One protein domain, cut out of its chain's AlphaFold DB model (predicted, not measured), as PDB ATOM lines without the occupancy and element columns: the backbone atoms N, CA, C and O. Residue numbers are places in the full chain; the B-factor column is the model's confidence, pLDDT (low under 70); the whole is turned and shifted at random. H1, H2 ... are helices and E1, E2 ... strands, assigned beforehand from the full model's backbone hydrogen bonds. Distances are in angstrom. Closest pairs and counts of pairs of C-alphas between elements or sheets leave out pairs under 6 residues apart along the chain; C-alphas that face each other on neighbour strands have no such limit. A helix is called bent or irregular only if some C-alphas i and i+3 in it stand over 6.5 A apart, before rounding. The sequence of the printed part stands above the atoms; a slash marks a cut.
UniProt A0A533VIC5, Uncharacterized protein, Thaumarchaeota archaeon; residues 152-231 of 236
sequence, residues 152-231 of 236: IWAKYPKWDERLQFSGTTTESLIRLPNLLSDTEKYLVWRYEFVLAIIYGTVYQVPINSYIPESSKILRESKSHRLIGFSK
ATOM      1  N   ILE A 152      66.481 160.035  45.159       73.12
ATOM      2  CA  ILE A 152      67.845 159.592  45.527       73.12
ATOM      3  C   ILE A 152      68.716 159.398  44.280       73.12
ATOM      4  O   ILE A 152      69.932 159.603  44.337       73.12
ATOM      5  N   TRP A 153      68.112 159.013  43.155       76.44
ATOM      6  CA  TRP A 153      68.823 158.744  41.910       76.44
ATOM      7  C   TRP A 153      69.066 160.006  41.082       76.44
ATOM      8  O   TRP A 153      70.028 160.039  40.318       76.44
ATOM      9  N   ALA A 154      68.282 161.071  41.286       78.00
ATOM     10  CA  ALA A 154      68.355 162.316  40.511       78.00
ATOM     11  C   ALA A 154      69.717 163.031  40.596       78.00
ATOM     12  O   ALA A 154      70.054 163.823  39.720       78.00
ATOM     13  N   LYS A 155      70.535 162.724  41.612       83.12
ATOM     14  CA  LYS A 155      71.911 163.235  41.733       83.12
ATOM     15  C   LYS A 155      72.882 162.681  40.686       83.12
ATOM     16  O   LYS A 155      73.955 163.250  40.512       83.12
ATOM     17  N   TYR A 156      72.554 161.562  40.039       85.56
ATOM     18  CA  TYR A 156      73.428 160.928  39.055       85.56
ATOM     19  C   TYR A 156      72.979 161.286  37.632       85.56
ATOM     20  O   TYR A 156      71.805 161.084  37.316       85.56
ATOM     21  N   PRO A 157      73.871 161.780  36.755       87.75
ATOM     22  CA  PRO A 157      73.547 162.025  35.352       87.75
ATOM     23  C   PRO A 157      73.192 160.728  34.614       87.75
ATOM     24  O   PRO A 157      73.684 159.651  34.951       87.75
ATOM     25  N   LYS A 158      72.356 160.821  33.577       88.88
ATOM     26  CA  LYS A 158      72.056 159.688  32.689       88.88
ATOM     27  C   LYS A 158      73.173 159.515  31.665       88.88
ATOM     28  O   LYS A 158      73.636 160.504  31.100       88.88
ATOM     29  N   TRP A 159      73.599 158.276  31.441       88.06
ATOM     30  CA  TRP A 159      74.544 157.949  30.379       88.06
ATOM     31  C   TRP A 159      73.861 158.052  29.013       88.06
ATOM     32  O   TRP A 159      72.767 157.520  28.823       88.06
ATOM     33  N   ASP A 160      74.528 158.718  28.076       82.94
ATOM     34  CA  ASP A 160      74.177 158.718  26.661       82.94
ATOM     35  C   ASP A 160      75.379 158.172  25.889       82.94
ATOM     36  O   ASP A 160      76.488 158.691  25.990       82.94
ATOM     37  N   GLU A 161      75.152 157.114  25.116       77.06
ATOM     38  CA  GLU A 161      76.170 156.426  24.314       77.06
ATOM     39  C   GLU A 161      76.836 157.358  23.294       77.06
ATOM     40  O   GLU A 161      77.959 157.111  22.854       77.06
ATOM     41  N   ARG A 162      76.153 158.452  22.930       73.31
ATOM     42  CA  ARG A 162      76.656 159.480  22.014       73.31
ATOM     43  C   ARG A 162      77.662 160.423  22.669       73.31
ATOM     44  O   ARG A 162      78.371 161.120  21.950       73.31
ATOM     45  N   LEU A 163      77.753 160.446  24.001       66.50
ATOM     46  CA  LEU A 163      78.684 161.288  24.763       66.50
ATOM     47  C   LEU A 163      80.108 160.713  24.805       66.50
ATOM     48  O   LEU A 163      80.824 160.902  25.790       66.50
ATOM     49  N   GLN A 164      80.557 160.029  23.747       61.69
ATOM     50  CA  GLN A 164      81.973 159.701  23.626       61.69
ATOM     51  C   GLN A 164      82.777 161.002  23.660       61.69
ATOM     52  O   GLN A 164      82.609 161.885  22.816       61.69
ATOM     53  N   PHE A 165      83.627 161.142  24.677       58.59
ATOM     54  CA  PHE A 165      84.514 162.289  24.777       58.59
ATOM     55  C   PHE A 165      85.398 162.324  23.530       58.59
ATOM     56  O   PHE A 165      86.012 161.322  23.170       58.59
ATOM     57  N   SER A 166      85.485 163.496  22.897       49.91
ATOM     58  CA  SER A 166      86.394 163.812  21.784       49.91
ATOM     59  C   SER A 166      87.864 163.857  22.252       49.91
ATOM     60  O   SER A 166      88.583 164.825  22.013       49.91
ATOM     61  N   GLY A 167      88.291 162.841  22.998       53.16
ATOM     62  CA  GLY A 167      89.659 162.607  23.438       53.16
ATOM     63  C   GLY A 167      90.313 161.524  22.581       53.16
ATOM     64  O   GLY A 167      89.642 160.672  22.009       53.16
ATOM     65  N   THR A 168      91.638 161.560  22.497       48.00
ATOM     66  CA  THR A 168      92.525 160.811  21.584       48.00
ATOM     67  C   THR A 168      92.517 159.277  21.702       48.00
ATOM     68  O   THR A 168      93.374 158.617  21.123       48.00
ATOM     69  N   THR A 169      91.570 158.686  22.425       53.88
ATOM     70  CA  THR A 169      91.425 157.237  22.590       53.88
ATOM     71  C   THR A 169      89.990 156.840  22.277       53.88
ATOM     72  O   THR A 169      89.105 156.952  23.123       53.88
ATOM     73  N   THR A 170      89.758 156.379  21.048       61.94
ATOM     74  CA  THR A 170      88.516 155.709  20.653       61.94
ATOM     75  C   THR A 170      88.457 154.355  21.352       61.94
ATOM     76  O   THR A 170      88.962 153.354  20.847       61.94
ATOM     77  N   GLU A 171      87.918 154.349  22.563       73.19
ATOM     78  CA  GLU A 171      87.752 153.141  23.359       73.19
ATOM     79  C   GLU A 171      86.593 152.290  22.818       73.19
ATOM     80  O   GLU A 171      85.561 152.816  22.385       73.19
ATOM     81  N   SER A 172      86.762 150.966  22.836       80.81
ATOM     82  CA  SER A 172      85.716 150.011  22.477       80.81
ATOM     83  C   SER A 172      84.526 150.148  23.420       80.81
ATOM     84  O   SER A 172      84.644 150.045  24.643       80.81
ATOM     85  N   LEU A 173      83.347 150.345  22.834       84.38
ATOM     86  CA  LEU A 173      82.091 150.247  23.557       84.38
ATOM     87  C   LEU A 173      81.660 148.783  23.627       84.38
ATOM     88  O   LEU A 173      81.474 148.122  22.605       84.38
ATOM     89  N   ILE A 174      81.452 148.292  24.842       87.00
ATOM     90  CA  ILE A 174      80.937 146.951  25.106       87.00
ATOM     91  C   ILE A 174      79.556 147.044  25.747       87.00
ATOM     92  O   ILE A 174      79.207 148.035  26.387       87.00
ATOM     93  N   ARG A 175      78.737 146.003  25.579       86.75
ATOM     94  CA  ARG A 175      77.437 145.954  26.255       86.75
ATOM     95  C   ARG A 175      77.652 145.829  27.761       86.75
ATOM     96  O   ARG A 175      78.453 144.995  28.183       86.75
ATOM     97  N   LEU A 176      76.877 146.566  28.560       85.81
ATOM     98  CA  LEU A 176      76.925 146.500  30.029       85.81
ATOM     99  C   LEU A 176      76.935 145.054  30.589       85.81
ATOM    100  O   LEU A 176      77.747 144.789  31.476       85.81
ATOM    101  N   PRO A 177      76.135 144.087  30.077       85.44
ATOM    102  CA  PRO A 177      76.171 142.699  30.543       85.44
ATOM    103  C   PRO A 177      77.526 141.997  30.427       85.44
ATOM    104  O   PRO A 177      77.752 141.022  31.137       85.44
ATOM    105  N   ASN A 178      78.437 142.466  29.569       87.00
ATOM    106  CA  ASN A 178      79.766 141.868  29.425       87.00
ATOM    107  C   ASN A 178      80.690 142.196  30.611       87.00
ATOM    108  O   ASN A 178      81.631 141.452  30.859       87.00
ATOM    109  N   LEU A 179      80.400 143.267  31.361       85.62
ATOM    110  CA  LEU A 179      81.136 143.674  32.569       85.62
ATOM    111  C   LEU A 179      80.563 143.070  33.862       85.62
ATOM    112  O   LEU A 179      81.033 143.362  34.968       85.62
ATOM    113  N   LEU A 180      79.523 142.252  33.727       86.81
ATOM    114  CA  LEU A 180      78.809 141.619  34.824       86.81
ATOM    115  C   LEU A 180      79.248 140.163  34.965       86.81
ATOM    116  O   LEU A 180      79.565 139.493  33.977       86.81
ATOM    117  N   SER A 181      79.245 139.659  36.196       85.69
ATOM    118  CA  SER A 181      79.441 138.233  36.448       85.69
ATOM    119  C   SER A 181      78.265 137.419  35.900       85.69
ATOM    120  O   SER A 181      77.174 137.943  35.663       85.69
ATOM    121  N   ASP A 182      78.446 136.111  35.722       85.00
ATOM    122  CA  ASP A 182      77.372 135.267  35.192       85.00
ATOM    123  C   ASP A 182      76.140 135.246  36.104       85.00
ATOM    124  O   ASP A 182      75.014 135.268  35.613       85.00
ATOM    125  N   THR A 183      76.328 135.319  37.425       82.12
ATOM    126  CA  THR A 183      75.223 135.432  38.390       82.12
ATOM    127  C   THR A 183      74.495 136.770  38.283       82.12
ATOM    128  O   THR A 183      73.266 136.816  38.359       82.12
ATOM    129  N   GLU A 184      75.229 137.859  38.057       83.81
ATOM    130  CA  GLU A 184      74.668 139.192  37.858       83.81
ATOM    131  C   GLU A 184      73.848 139.260  36.564       83.81
ATOM    132  O   GLU A 184      72.722 139.756  36.590       83.81
ATOM    133  N   LYS A 185      74.344 138.685  35.458       85.75
ATOM    134  CA  LYS A 185      73.631 138.638  34.165       85.75
ATOM    135  C   LYS A 185      72.211 138.066  34.296       85.75
ATOM    136  O   LYS A 185      71.293 138.582  33.661       85.75
ATOM    137  N   TYR A 186      71.999 137.069  35.162       83.25
ATOM    138  CA  TYR A 186      70.669 136.497  35.425       83.25
ATOM    139  C   TYR A 186      69.712 137.427  36.179       83.25
ATOM    140  O   TYR A 186      68.497 137.258  36.078       83.25
ATOM    141  N   LEU A 187      70.221 138.387  36.951       81.06
ATOM    142  CA  LEU A 187      69.413 139.304  37.766       81.06
ATOM    143  C   LEU A 187      69.213 140.667  37.103       81.06
ATOM    144  O   LEU A 187      68.310 141.416  37.472       81.06
ATOM    145  N   VAL A 188      70.025 140.972  36.098       83.12
ATOM    146  CA  VAL A 188      70.083 142.270  35.427       83.12
ATOM    147  C   VAL A 188      68.757 142.688  34.801       83.12
ATOM    148  O   VAL A 188      68.422 143.864  34.860       83.12
ATOM    149  N   TRP A 189      67.934 141.759  34.306       81.81
ATOM    150  CA  TRP A 189      66.620 142.086  33.730       81.81
ATOM    151  C   TRP A 189      65.659 142.790  34.706       81.81
ATOM    152  O   TRP A 189      64.746 143.483  34.245       81.81
ATOM    153  N   ARG A 190      65.872 142.631  36.024       82.00
ATOM    154  CA  ARG A 190      65.055 143.225  37.098       82.00
ATOM    155  C   ARG A 190      65.296 144.721  37.277       82.00
ATOM    156  O   ARG A 190      64.423 145.422  37.784       82.00
ATOM    157  N   TYR A 191      66.463 145.209  36.876       85.12
ATOM    158  CA  TYR A 191      66.811 146.617  37.002       85.12
ATOM    159  C   TYR A 191      66.206 147.426  35.843       85.12
ATOM    160  O   TYR A 191      65.804 146.873  34.820       85.12
ATOM    161  N   GLU A 192      66.096 148.737  36.003       86.12
ATOM    162  CA  GLU A 192      65.839 149.699  34.927       86.12
ATOM    163  C   GLU A 192      67.165 150.308  34.471       86.12
ATOM    164  O   GLU A 192      67.502 150.290  33.285       86.12
ATOM    165  N   PHE A 193      67.962 150.741  35.448       88.12
ATOM    166  CA  PHE A 193      69.327 151.206  35.270       88.12
ATOM    167  C   PHE A 193      70.214 150.752  36.432       88.12
ATOM    168  O   PHE A 193      69.744 150.494  37.544       88.12
ATOM    169  N   VAL A 194      71.515 150.687  36.168       90.12
ATOM    170  CA  VAL A 194      72.567 150.383  37.147       90.12
ATOM    171  C   VAL A 194      73.530 151.565  37.193       90.12
ATOM    172  O   VAL A 194      73.681 152.284  36.205       90.12
ATOM    173  N   LEU A 195      74.167 151.798  38.337       90.56
ATOM    174  CA  LEU A 195      75.200 152.819  38.429       90.56
ATOM    175  C   LEU A 195      76.550 152.281  37.947       90.56
ATOM    176  O   LEU A 195      77.021 151.238  38.408       90.56
ATOM    177  N   ALA A 196      77.208 153.032  37.068       89.81
ATOM    178  CA  ALA A 196      78.569 152.742  36.637       89.81
ATOM    179  C   ALA A 196      79.438 154.000  36.687       89.81
ATOM    180  O   ALA A 196      78.971 155.109  36.432       89.81
ATOM    181  N   ILE A 197      80.711 153.812  37.020       89.50
ATOM    182  CA  ILE A 197      81.744 154.836  36.915       89.50
ATOM    183  C   ILE A 197      82.279 154.798  35.487       89.50
ATOM    184  O   ILE A 197      82.897 153.808  35.089       89.50
ATOM    185  N   ILE A 198      82.069 155.887  34.753       86.62
ATOM    186  CA  ILE A 198      82.566 156.094  33.393       86.62
ATOM    187  C   ILE A 198      83.406 157.371  33.421       86.62
ATOM    188  O   ILE A 198      82.929 158.419  33.858       86.62
ATOM    189  N   TYR A 199      84.683 157.273  33.040       85.62
ATOM    190  CA  TYR A 199      85.641 158.391  33.073       85.62
ATOM    191  C   TYR A 199      85.661 159.167  34.408       85.62
ATOM    192  O   TYR A 199      85.716 160.392  34.445       85.62
ATOM    193  N   GLY A 200      85.570 158.445  35.530       82.94
ATOM    194  CA  GLY A 200      85.607 159.022  36.880       82.94
ATOM    195  C   GLY A 200      84.288 159.627  37.379       82.94
ATOM    196  O   GLY A 200      84.221 160.027  38.538       82.94
ATOM    197  N   THR A 201      83.229 159.648  36.563       86.31
ATOM    198  CA  THR A 201      81.898 160.144  36.955       86.31
ATOM    199  C   THR A 201      80.903 158.991  37.077       86.31
ATOM    200  O   THR A 201      80.948 158.037  36.304       86.31
ATOM    201  N   VAL A 202      80.005 159.058  38.063       90.19
ATOM    202  CA  VAL A 202      78.961 158.045  38.275       90.19
ATOM    203  C   VAL A 202      77.739 158.376  37.427       90.19
ATOM    204  O   VAL A 202      77.116 159.412  37.644       90.19
ATOM    205  N   TYR A 203      77.368 157.477  36.520       90.06
ATOM    206  CA  TYR A 203      76.200 157.623  35.653       90.06
ATOM    207  C   TYR A 203      75.117 156.589  35.962       90.06
ATOM    208  O   TYR A 203      75.406 155.472  36.393       90.06
ATOM    209  N   GLN A 204      73.869 156.955  35.672       91.00
ATOM    210  CA  GLN A 204      72.761 156.018  35.504       91.00
ATOM    211  C   GLN A 204      72.861 155.391  34.116       91.00
ATOM    212  O   GLN A 204      72.702 156.080  33.105       91.00
ATOM    213  N   VAL A 205      73.116 154.089  34.069       89.56
ATOM    214  CA  VAL A 205      73.344 153.350  32.830       89.56
ATOM    215  C   VAL A 205      72.177 152.390  32.589       89.56
ATOM    216  O   VAL A 205      71.967 151.474  33.393       89.56
ATOM    217  N   PRO A 206      71.400 152.564  31.504       89.69
ATOM    218  CA  PRO A 206      70.381 151.597  31.115       89.69
ATOM    219  C   PRO A 206      71.002 150.224  30.858       89.69
ATOM    220  O   PRO A 206      72.079 150.118  30.274       89.69
ATOM    221  N   ILE A 207      70.300 149.156  31.225       87.31
ATOM    222  CA  ILE A 207      70.840 147.785  31.143       87.31
ATOM    223  C   ILE A 207      71.328 147.388  29.750       87.31
ATOM    224  O   ILE A 207      72.312 146.668  29.606       87.31
ATOM    225  N   ASN A 208      70.602 147.825  28.727       85.00
ATOM    226  CA  ASN A 208      70.867 147.441  27.345       85.00
ATOM    227  C   ASN A 208      71.874 148.369  26.661       85.00
ATOM    228  O   ASN A 208      72.099 148.217  25.462       85.00
ATOM    229  N   SER A 209      72.426 149.333  27.397       87.06
ATOM    230  CA  SER A 209      73.320 150.323  26.820       87.06
ATOM    231  C   SER A 209      74.748 149.808  26.650       87.06
ATOM    232  O   SER A 209      75.180 148.829  27.278       87.06
ATOM    233  N   TYR A 210      75.473 150.488  25.772       87.50
ATOM    234  CA  TYR A 210      76.892 150.293  25.556       87.50
ATOM    235  C   TYR A 210      77.704 151.292  26.379       87.50
ATOM    236  O   TYR A 210      77.414 152.490  26.405       87.50
ATOM    237  N   ILE A 211      78.744 150.792  27.038       87.69
ATOM    238  CA  ILE A 211      79.645 151.581  27.873       87.69
ATOM    239  C   ILE A 211      81.106 151.283  27.520       87.69
ATOM    240  O   ILE A 211      81.394 150.198  27.007       87.69
ATOM    241  N   PRO A 212      82.031 152.221  27.778       87.56
ATOM    242  CA  PRO A 212      83.455 151.988  27.559       87.56
ATOM    243  C   PRO A 212      83.974 150.810  28.386       87.56
ATOM    244  O   PRO A 212      83.550 150.622  29.528       87.56
ATOM    245  N   GLU A 213      84.898 150.032  27.832       85.56
ATOM    246  CA  GLU A 213      85.436 148.824  28.470       85.56
ATOM    247  C   GLU A 213      86.112 149.078  29.830       85.56
ATOM    248  O   GLU A 213      85.986 148.267  30.746       85.56
ATOM    249  N   SER A 214      86.742 150.239  30.019       85.31
ATOM    250  CA  SER A 214      87.343 150.666  31.292       85.31
ATOM    251  C   SER A 214      86.336 151.018  32.396       85.31
ATOM    252  O   SER A 214      86.733 151.286  33.538       85.31
ATOM    253  N   SER A 215      85.037 151.027  32.086       87.31
ATOM    254  CA  SER A 215      83.987 151.391  33.036       87.31
ATOM    255  C   SER A 215      83.893 150.398  34.192       87.31
ATOM    256  O   SER A 215      84.018 149.185  34.026       87.31
ATOM    257  N   LYS A 216      83.597 150.907  35.393       89.56
ATOM    258  CA  LYS A 216      83.436 150.076  36.595       89.56
ATOM    259  C   LYS A 216      82.009 150.132  37.105       89.56
ATOM    260  O   LYS A 216      81.519 151.193  37.481       89.56
ATOM    261  N   ILE A 217      81.359 148.978  37.178       89.56
ATOM    262  CA  ILE A 217      80.009 148.865  37.734       89.56
ATOM    263  C   ILE A 217      80.070 149.008  39.256       89.56
ATOM    264  O   ILE A 217      80.864 148.333  39.922       89.56
ATOM    265  N   LEU A 218      79.237 149.895  39.804       88.38
ATOM    266  CA  LEU A 218      79.170 150.126  41.240       88.38
ATOM    267  C   LEU A 218      78.447 148.975  41.939       88.38
ATOM    268  O   LEU A 218      77.323 148.600  41.594       88.38
ATOM    269  N   ARG A 219      79.110 148.450  42.967       86.81
ATOM    270  CA  ARG A 219      78.619 147.369  43.817       86.81
ATOM    271  C   ARG A 219      78.608 147.825  45.265       86.81
ATOM    272  O   ARG A 219      79.459 148.610  45.683       86.81
ATOM    273  N   GLU A 220      77.646 147.330  46.027       84.56
ATOM    274  CA  GLU A 220      77.597 147.568  47.463       84.56
ATOM    275  C   GLU A 220      78.803 146.907  48.140       84.56
ATOM    276  O   GLU A 220      79.101 145.738  47.901       84.56
ATOM    277  N   SER A 221      79.496 147.643  49.011       79.88
ATOM    278  CA  SER A 221      80.768 147.198  49.597       79.88
ATOM    279  C   SER A 221      80.661 145.941  50.464       79.88
ATOM    280  O   SER A 221      81.648 145.231  50.614       79.88
ATOM    281  N   LYS A 222      79.484 145.668  51.043       80.12
ATOM    282  CA  LYS A 222      79.261 144.531  51.952       80.12
ATOM    283  C   LYS A 222      78.701 143.299  51.250       80.12
ATOM    284  O   LYS A 222      79.138 142.190  51.524       80.12
ATOM    285  N   SER A 223      77.697 143.488  50.396       77.94
ATOM    286  CA  SER A 223      76.966 142.388  49.758       77.94
ATOM    287  C   SER A 223      77.477 142.059  48.355       77.94
ATOM    288  O   SER A 223      77.047 141.069  47.770       77.94
ATOM    289  N   HIS A 224      78.347 142.911  47.798       80.62
ATOM    290  CA  HIS A 224      78.770 142.895  46.397       80.62
ATOM    291  C   HIS A 224      77.613 142.940  45.383       80.62
ATOM    292  O   HIS A 224      77.824 142.684  44.200       80.62
ATOM    293  N   ARG A 225      76.396 143.305  45.811       82.12
ATOM    294  CA  ARG A 225      75.233 143.432  44.928       82.12
ATOM    295  C   ARG A 225      75.329 144.687  44.067       82.12
ATOM    296  O   ARG A 225      75.895 145.700  44.479       82.12
ATOM    297  N   LEU A 226      74.722 144.625  42.887       85.44
ATOM    298  CA  LEU A 226      74.609 145.756  41.972       85.44
ATOM    299  C   LEU A 226      73.787 146.887  42.594       85.44
ATOM    300  O   LEU A 226      72.698 146.658  43.125       85.44
ATOM    301  N   ILE A 227      74.291 148.116  42.475       85.81
ATOM    302  CA  ILE A 227      73.558 149.315  42.883       85.81
ATOM    303  C   ILE A 227      72.807 149.851  41.663       85.81
ATOM    304  O   ILE A 227      73.413 150.316  40.699       85.81
ATOM    305  N   GLY A 228      71.479 149.807  41.709       84.31
ATOM    306  CA  GLY A 228      70.629 150.259  40.615       84.31
ATOM    307  C   GLY A 228      69.170 150.372  41.029       84.31
ATOM    308  O   GLY A 228      68.788 149.954  42.123       84.31
ATOM    309  N   PHE A 229      68.359 150.926  40.137       84.31
ATOM    310  CA  PHE A 229      66.920 151.060  40.334       84.31
ATOM    311  C   PHE A 229      66.184 149.884  39.697       84.31
ATOM    312  O   PHE A 229      66.552 149.438  38.613       84.31
ATOM    313  N   SER A 230      65.163 149.363  40.371       80.25
ATOM    314  CA  SER A 230      64.373 148.215  39.915       80.25
ATOM    315  C   SER A 230      63.199 148.662  39.045       80.25
ATOM    316  O   SER A 230      62.464 149.566  39.434       80.25
ATOM    317  N   LYS A 231      62.955 147.964  37.926       76.81
ATOM    318  CA  LYS A 231      61.788 148.197  37.046       76.81
ATOM    319  C   LYS A 231      60.449 148.010  37.755       76.81
ATOM    320  O   LYS A 231      59.448 148.586  37.347       76.81
TER     321      LYS A 231
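Overview. This is residues 152 to 231 of the 236 residues of an uncharacterized protein of Thaumarchaeota archaeon (UniProt A0A533VIC5). A long hairpin of E2 and E3, with short E5 beside E2, makes a small sheet; a smaller pair of strands, E1 and E4, is set off from it, and two short helices, H1 and H2, lead from E1 to E2. Two long stretches without named elements, residues 152 to 172 and 213 to 227, make up much of the rest. The printed part has 80 residues, under half of them in named elements, in the order E1 H1 H2 E2 E3 E4 E5; its class is mixed, helices and strands. Both sheets, E3 - E2 - E5 and E1 - E4, are antiparallel. The whole is compact, with a radius of gyration of the C-alphas of 12.3 A and spans of 37 by 28 by 23 A.

Arrangement. E1, residues 173 to 175, is antiparallel to E4, residues 210 to 212, with N 174 and O 211 2.9 A apart. H1, residues 176 to 179, is close to but not clearly touching H2, residues 182 to 190; the closest C-alphas, of Pro 177 and Lys 185, are 6.0 A apart. H2 is irregular, with C-alphas 186 and 189 7.1 A apart; 1 of its 5 O i to N i+4 pairs and 4 of its 6 O i to N i+3 pairs are within hydrogen-bond range, while H1 is too short for an i+4 pair. H2 only grazes the larger sheet, with residues 188 to 190. There E2, residues 191 to 198, forms a hairpin with E3, residues 201 to 206, with N 196 and O 203 3.1 A apart. E5, residues 228 to 230, is antiparallel to E2, with N 192 and O 229 2.7 A apart.

Along the chain. E1 begins at C-alpha 173 (82.091, 150.247, 23.557). H2 measures 14.8 A, E2 18.7 A and E3 15.5 A. E5 ends at C-alpha 230 (64.373, 148.215, 39.915).

Size, cuts and confidence. The C-alphas of Thr 168 and Ser 223, the two farthest apart, are 37.1 A apart. The printed part has no cut; the link from E4 to E5 is long. Residues 163 to 170 have pLDDT under 70.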